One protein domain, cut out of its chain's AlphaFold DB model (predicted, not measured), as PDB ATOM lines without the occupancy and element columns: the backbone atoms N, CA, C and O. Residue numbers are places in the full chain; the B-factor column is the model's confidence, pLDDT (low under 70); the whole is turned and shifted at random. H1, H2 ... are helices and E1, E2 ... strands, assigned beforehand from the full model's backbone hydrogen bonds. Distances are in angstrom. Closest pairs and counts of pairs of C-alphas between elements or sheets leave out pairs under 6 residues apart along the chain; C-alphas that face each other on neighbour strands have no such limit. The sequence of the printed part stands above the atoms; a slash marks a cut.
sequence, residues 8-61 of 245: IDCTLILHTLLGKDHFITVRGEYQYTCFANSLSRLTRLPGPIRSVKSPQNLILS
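Overview. This is residues 8 to 61 of the 245 residues of the protein "RhoGAP domain-containing protein" of Serpula lacrymans var. lacrymans (strain S7.9) (UniProt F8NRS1). A long two-stranded hairpin, E1 and E2, sticks out as an arm from a small, loop-rich head holding two short helices, H1 and H2. The printed part has 54 residues, with E1, E2, H1, H2 in order, an antiparallel sheet and a mixed class, 23 residues being in named elements. It is extended, with a radius of gyration of the C-alphas of 18.7 A and spans of 56 by 19 by 16 A.

Along the chain. E1, residues 8 to 14, begins at C-alpha 8 (-40.485, -14.404, 19.296) and is 19.1 A long. E2, residues 22 to 29, is 23.2 A long. H1 is residues 39 to 42; H2, residues 55 to 58, ends at C-alpha 58 (-58.750, -23.508, 13.593).

Arrangement. E1 and E2 are antiparallel at 162 degrees, with N 8 and O 28 2.8 A apart, within hydrogen-bond range. H1 and H2 are close but not clearly touching, the closest C-alphas, Arg 41 and Leu 58, being 7.5 A apart. Both are too short for an O i to N i+4 pair; each has one O i to N i+3 pair within range. H2 is apart from both strands.

Size, cuts and confidence. The C-alphas farthest apart, Leu 18 and Ser 61, are 57.1 A apart. The printed part has no cut. H1 to H2 is a long link of 12 residues. Residues 55 to 61 are under pLDDT 70.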
ATOM      1  N   ILE A   8     -40.795 -15.597  18.515       86.56
ATOM      2  CA  ILE A   8     -40.485 -14.404  19.296       86.56
ATOM      3  C   ILE A   8     -39.093 -13.943  18.864       86.56
ATOM      4  O   ILE A   8     -38.139 -14.719  18.914       86.56
ATOM      5  N   ASP A   9     -38.975 -12.699  18.411       90.88
ATOM      6  CA  ASP A   9     -37.703 -12.082  18.027       90.88
ATOM      7  C   ASP A   9     -37.698 -10.641  18.549       90.88
ATOM      8  O   ASP A   9     -38.609  -9.866  18.252       90.88
ATOM      9  N   CYS A  10     -36.724 -10.300  19.388       90.94
ATOM     10  CA  CYS A  10     -36.589  -8.985  20.003       90.94
ATOM     11  C   CYS A  10     -35.110  -8.601  20.055       90.94
ATOM     12  O   CYS A  10     -34.261  -9.444  20.324       90.94
ATOM     13  N   THR A  11     -34.786  -7.331  19.821       94.06
ATOM     14  CA  THR A  11     -33.432  -6.810  20.049       94.06
ATOM     15  C   THR A  11     -33.476  -5.799  21.181       94.06
ATOM     16  O   THR A  11     -34.148  -4.775  21.078       94.06
ATOM     17  N   LEU A  12     -32.764  -6.101  22.262       94.00
ATOM     18  CA  LEU A  12     -32.555  -5.208  23.391       94.00
ATOM     19  C   LEU A  12     -31.318  -4.356  23.116       94.00
ATOM     20  O   LEU A  12     -30.287  -4.878  22.691       94.00
ATOM     21  N   ILE A  13     -31.420  -3.055  23.371       94.88
ATOM     22  CA  ILE A  13     -30.298  -2.124  23.251       94.88
ATOM     23  C   ILE A  13     -29.862  -1.753  24.664       94.88
ATOM     24  O   ILE A  13     -30.617  -1.137  25.415       94.88
ATOM     25  N   LEU A  14     -28.654  -2.162  25.038       94.62
ATOM     26  CA  LEU A  14     -28.031  -1.795  26.301       94.62
ATOM     27  C   LEU A  14     -27.094  -0.609  26.064       94.62
ATOM     28  O   LEU A  14     -25.997  -0.766  25.522       94.62
ATOM     29  N   HIS A  15     -27.545   0.569  26.487       94.38
ATOM     30  CA  HIS A  15     -26.753   1.794  26.477       94.38
ATOM     31  C   HIS A  15     -25.815   1.827  27.683       94.38
ATOM     32  O   HIS A  15     -26.253   1.702  28.828       94.38
ATOM     33  N   THR A  16     -24.520   2.023  27.435       92.69
ATOM     34  CA  THR A  16     -23.526   2.218  28.497       92.69
ATOM     35  C   THR A  16     -23.149   3.694  28.589       92.69
ATOM     36  O   THR A  16     -22.905   4.351  27.576       92.69
ATOM     37  N   LEU A  17     -23.122   4.252  29.804       89.00
ATOM     38  CA  LEU A  17     -22.779   5.661  29.998       89.00
ATOM     39  C   LEU A  17     -21.323   5.899  29.569       89.00
ATOM     40  O   LEU A  17     -20.414   5.287  30.123       89.00
ATOM     41  N   LEU A  18     -21.124   6.789  28.588       87.88
ATOM     42  CA  LEU A  18     -19.829   7.073  27.945       87.88
ATOM     43  C   LEU A  18     -19.182   5.859  27.243       87.88
ATOM     44  O   LEU A  18     -17.980   5.871  26.976       87.88
ATOM     45  N   GLY A  19     -19.961   4.821  26.930       90.38
ATOM     46  CA  GLY A  19     -19.494   3.626  26.232       90.38
ATOM     47  C   GLY A  19     -20.234   3.376  24.918       90.38
ATOM     48  O   GLY A  19     -20.870   4.267  24.357       90.38
ATOM     49  N   LYS A  20     -20.096   2.160  24.384       91.31
ATOM     50  CA  LYS A  20     -20.776   1.734  23.153       91.31
ATOM     51  C   LYS A  20     -22.138   1.122  23.474       91.31
ATOM     52  O   LYS A  20     -22.347   0.576  24.560       91.31
ATOM     53  N   ASP A  21     -23.024   1.147  22.489       95.44
ATOM     54  CA  ASP A  21     -24.292   0.432  22.556       95.44
ATOM     55  C   ASP A  21     -24.081  -1.054  22.275       95.44
ATOM     56  O   ASP A  21     -23.397  -1.437  21.320       95.44
ATOM     57  N   HIS A  22     -24.690  -1.895  23.106       94.25
ATOM     58  CA  HIS A  22     -24.703  -3.340  22.921       94.25
ATOM     59  C   HIS A  22     -26.086  -3.790  22.458       94.25
ATOM     60  O   HIS A  22     -27.084  -3.576  23.143       94.25
ATOM     61  N   PHE A  23     -26.137  -4.448  21.304       95.38
ATOM     62  CA  PHE A  23     -27.361  -5.010  20.744       95.38
ATOM     63  C   PHE A  23     -27.442  -6.492  21.112       95.38
ATOM     64  O   PHE A  23     -26.594  -7.285  20.704       95.38
ATOM     65  N   ILE A  24     -28.451  -6.866  21.893       94.38
ATOM     66  CA  ILE A  24     -28.687  -8.237  22.346       94.38
ATOM     67  C   ILE A  24     -29.950  -8.748  21.657       94.38
ATOM     68  O   ILE A  24     -31.055  -8.303  21.962       94.38
ATOM     69  N   THR A  25     -29.801  -9.692  20.729       93.69
ATOM     70  CA  THR A  25     -30.947 -10.334  20.071       93.69
ATOM     71  C   THR A  25     -31.435 -11.525  20.895       93.69
ATOM     72  O   THR A  25     -30.698 -12.483  21.120       93.69
ATOM     73  N   VAL A  26     -32.699 -11.480  21.308       93.06
ATOM     74  CA  VAL A  26     -33.414 -12.544  22.014       93.06
ATOM     75  C   VAL A  26     -34.365 -13.221  21.036       93.06
ATOM     76  O   VAL A  26     -35.229 -12.575  20.442       93.06
ATOM     77  N   ARG A  27     -34.218 -14.539  20.885       93.62
ATOM     78  CA  ARG A  27     -35.099 -15.375  20.064       93.62
ATOM     79  C   ARG A  27     -35.749 -16.447  20.921       93.62
ATOM     80  O   ARG A  27     -35.099 -17.010  21.797       93.62
ATOM     81  N   GLY A  28     -37.004 -16.750  20.633       90.19
ATOM     82  CA  GLY A  28     -37.749 -17.808  21.298       90.19
ATOM     83  C   GLY A  28     -38.826 -18.389  20.396       90.19
ATOM     84  O   GLY A  28     -39.223 -17.784  19.399       90.19
ATOM     85  N   GLU A  29     -39.304 -19.567  20.769       89.94
ATOM     86  CA  GLU A  29     -40.441 -20.210  20.124       89.94
ATOM     87  C   GLU A  29     -41.557 -20.397  21.147       89.94
ATOM     88  O   GLU A  29     -41.414 -21.092  22.152       89.94
ATOM     89  N   TYR A  30     -42.671 -19.724  20.896       90.00
ATOM     90  CA  TYR A  30     -43.875 -19.797  21.693       90.00
ATOM     91  C   TYR A  30     -44.595 -21.119  21.441       90.00
ATOM     92  O   TYR A  30     -44.969 -21.430  20.309       90.00
ATOM     93  N   GLN A  31     -44.843 -21.855  22.517       90.81
ATOM     94  CA  GLN A  31     -45.689 -23.039  22.496       90.81
ATOM     95  C   GLN A  31     -47.142 -22.628  22.729       90.81
ATOM     96  O   GLN A  31     -47.439 -21.871  23.655       90.81
ATOM     97  N   TYR A  32     -48.054 -23.121  21.888       91.56
ATOM     98  CA  TYR A  32     -49.478 -22.858  22.073       91.56
ATOM     99  C   TYR A  32     -49.978 -23.449  23.387       91.56
ATOM    100  O   TYR A  32     -49.593 -24.554  23.775       91.56
ATOM    101  N   THR A  33     -50.888 -22.714  24.022       95.12
ATOM    102  CA  THR A  33     -51.523 -23.119  25.274       95.12
ATOM    103  C   THR A  33     -53.025 -22.876  25.229       95.12
ATOM    104  O   THR A  33     -53.477 -21.932  24.579       95.12
ATOM    105  N   CYS A  34     -53.812 -23.733  25.885       95.31
ATOM    106  CA  CYS A  34     -55.266 -23.599  25.965       95.31
ATOM    107  C   CYS A  34     -55.679 -22.383  26.813       95.31
ATOM    108  O   CYS A  34     -56.733 -21.793  26.579       95.31
ATOM    109  N   PHE A  35     -54.799 -21.926  27.705       97.25
ATOM    110  CA  PHE A  35     -54.928 -20.676  28.455       97.25
ATOM    111  C   PHE A  35     -54.924 -19.467  27.517       97.25
ATOM    112  O   PHE A  35     -54.330 -19.532  26.446       97.25
ATOM    113  N   ALA A  36     -55.537 -18.344  27.900       95.06
ATOM    114  CA  ALA A  36     -55.573 -17.138  27.057       95.06
ATOM    115  C   ALA A  36     -56.198 -17.364  25.669       95.06
ATOM    116  O   ALA A  36     -55.678 -16.904  24.646       95.06
ATOM    117  N   ASN A  37     -57.324 -18.084  25.636       93.94
ATOM    118  CA  ASN A  37     -58.183 -18.260  24.463       93.94
ATOM    119  C   ASN A  37     -59.647 -17.975  24.811       93.94
ATOM    120  O   ASN A  37     -60.025 -17.960  25.979       93.94
ATOM    121  N   SER A  38     -60.483 -17.774  23.792       93.81
ATOM    122  CA  SER A  38     -61.934 -17.710  23.968       93.81
ATOM    123  C   SER A  38     -62.532 -19.113  24.090       93.81
ATOM    124  O   SER A  38     -62.028 -20.066  23.485       93.81
ATOM    125  N   LEU A  39     -63.670 -19.228  24.784       94.69
ATOM    126  CA  LEU A  39     -64.456 -20.468  24.813       94.69
ATOM    127  C   LEU A  39     -64.774 -20.956  23.395       94.69
ATOM    128  O   LEU A  39     -64.552 -22.123  23.080       94.69
ATOM    129  N   SER A  40     -65.187 -20.038  22.517       91.25
ATOM    130  CA  SER A  40     -65.516 -20.339  21.123       91.25
ATOM    131  C   SER A  40     -64.343 -20.961  20.354       91.25
ATOM    132  O   SER A  40     -64.536 -21.838  19.515       91.25
ATOM    133  N   ARG A  41     -63.101 -20.542  20.625       89.69
ATOM    134  CA  ARG A  41     -61.918 -21.136  19.992       89.69
ATOM    135  C   ARG A  41     -61.630 -22.520  20.555       89.69
ATOM    136  O   ARG A  41     -61.348 -23.430  19.776       89.69
ATOM    137  N   LEU A  42     -61.707 -22.674  21.875       92.56
ATOM    138  CA  LEU A  42     -61.446 -23.947  22.543       92.56
ATOM    139  C   LEU A  42     -62.441 -25.038  22.112       92.56
ATOM    140  O   LEU A  42     -62.036 -26.168  21.855       92.56
ATOM    141  N   THR A  43     -63.720 -24.701  21.919       91.88
ATOM    142  CA  THR A  43     -64.743 -25.648  21.429       91.88
ATOM    143  C   THR A  43     -64.559 -26.077  19.971       91.88
ATOM    144  O   THR A  43     -65.156 -27.062  19.533       91.88
ATOM    145  N   ARG A  44     -63.722 -25.373  19.202       88.75
ATOM    146  CA  ARG A  44     -63.385 -25.718  17.812       88.75
ATOM    147  C   ARG A  44     -62.040 -26.428  17.671       88.75
ATOM    148  O   ARG A  44     -61.652 -26.768  16.552       88.75
ATOM    149  N   LEU A  45     -61.317 -26.663  18.769       86.94
ATOM    150  CA  LEU A  45     -60.063 -27.405  18.713       86.94
ATOM    151  C   LEU A  45     -60.329 -28.865  18.290       86.94
ATOM    152  O   LEU A  45     -61.155 -29.547  18.902       86.94
ATOM    153  N   PRO A  46     -59.619 -29.391  17.272       84.81
ATOM    154  CA  PRO A  46     -59.781 -30.782  16.839       84.81
ATOM    155  C   PRO A  46     -59.196 -31.795  17.839       84.81
ATOM    156  O   PRO A  46     -59.473 -32.986  17.739       84.81
ATOM    157  N   GLY A  47     -58.382 -31.328  18.783       88.06
ATOM    158  CA  GLY A  47     -57.667 -32.102  19.791       88.06
ATOM    159  C   GLY A  47     -56.884 -31.156  20.709       88.06
ATOM    160  O   GLY A  47     -57.130 -29.949  20.660       88.06
ATOM    161  N   PRO A  48     -55.932 -31.665  21.509       92.38
ATOM    162  CA  PRO A  48     -55.091 -30.832  22.368       92.38
ATOM    163  C   PRO A  48     -54.395 -29.731  21.572       92.38
ATOM    164  O   PRO A  48     -53.966 -29.963  20.435       92.38
ATOM    165  N   ILE A  49     -54.265 -28.533  22.141       91.88
ATOM    166  CA  ILE A  49     -53.838 -27.362  21.367       91.88
ATOM    167  C   ILE A  49     -52.442 -27.523  20.744       91.88
ATOM    168  O   ILE A  49     -52.216 -27.039  19.635       91.88
ATOM    169  N   ARG A  50     -51.525 -28.268  21.377       91.19
ATOM    170  CA  ARG A  50     -50.181 -28.524  20.823       91.19
ATOM    171  C   ARG A  50     -50.147 -29.526  19.674       91.19
ATOM    172  O   ARG A  50     -49.141 -29.627  18.983       91.19
ATOM    173  N   SER A  51     -51.251 -30.219  19.405       88.69
ATOM    174  CA  SER A  51     -51.395 -31.010  18.174       88.69
ATOM    175  C   SER A  51     -51.679 -30.137  16.939       88.69
ATOM    176  O   SER A  51     -51.592 -30.606  15.799       88.69
ATOM    177  N   VAL A  52     -52.010 -28.853  17.135       82.81
ATOM    178  CA  VAL A  52     -52.391 -27.930  16.064       82.81
ATOM    179  C   VAL A  52     -51.152 -27.344  15.387       82.81
ATOM    180  O   VAL A  52     -50.439 -26.519  15.949       82.81
ATOM    181  N   LYS A  53     -50.930 -27.716  14.121       73.69
ATOM    182  CA  LYS A  53     -49.755 -27.288  13.336       73.69
ATOM    183  C   LYS A  53     -49.791 -25.831  12.848       73.69
ATOM    184  O   LYS A  53     -48.755 -25.283  12.501       73.69
ATOM    185  N   SER A  54     -50.972 -25.215  12.756       72.25
ATOM    186  CA  SER A  54     -51.131 -23.821  12.313       72.25
ATOM    187  C   SER A  54     -52.424 -23.211  12.872       72.25
ATOM    188  O   SER A  54     -53.459 -23.882  12.818       72.25
ATOM    189  N   PRO A  55     -52.418 -21.944  13.340       64.81
ATOM    190  CA  PRO A  55     -53.617 -21.245  13.812       64.81
ATOM    191  C   PRO A  55     -54.729 -21.169  12.761       64.81
ATOM    192  O   PRO A  55     -55.906 -21.187  13.111       64.81
ATOM    193  N   GLN A  56     -54.371 -21.136  11.473       62.66
ATOM    194  CA  GLN A  56     -55.326 -21.053  10.361       62.66
ATOM    195  C   GLN A  56     -56.196 -22.315  10.245       62.66
ATOM    196  O   GLN A  56     -57.359 -22.229   9.851       62.66
ATOM    197  N   ASN A  57     -55.695 -23.474  10.690       60.91
ATOM    198  CA  ASN A  57     -56.471 -24.720  10.712       60.91
ATOM    199  C   ASN A  57     -57.652 -24.671  11.701       60.91
ATOM    200  O   ASN A  57     -58.586 -25.464  11.582       60.91
ATOM    201  N   LEU A  58     -57.646 -23.729  12.652       58.91
ATOM    202  CA  LEU A  58     -58.750 -23.508  13.593       58.91
ATOM    203  C   LEU A  58     -59.889 -22.678  12.986       58.91
ATOM    204  O   LEU A  58     -61.024 -22.780  13.442       58.91
ATOM    205  N   ILE A  59     -59.590 -21.876  11.960       54.78
ATOM    206  CA  ILE A  59     -60.550 -21.010  11.256       54.78
ATOM    207  C   ILE A  59     -61.250 -21.791  10.134       54.78
ATOM    208  O   ILE A  59     -62.421 -21.573   9.854       54.78
ATOM    209  N   LEU A  60     -60.552 -22.752   9.518       48.56
ATOM    210  CA  LEU A  60     -61.052 -23.542   8.385       48.56
ATOM    211  C   LEU A  60     -61.969 -24.709   8.789       48.56
ATOM    212  O   LEU A  60     -62.514 -25.398   7.930       48.56
ATOM    213  N   SER A  61     -62.177 -24.927  10.089       51.00
ATOM    214  CA  SER A  61     -63.034 -25.994  10.622       51.00
ATOM    215  C   SER A  61     -64.532 -25.655  10.544       51.00
ATOM    216  O   SER A  61     -65.296 -26.095  11.397       51.00
TER     217      SER A  61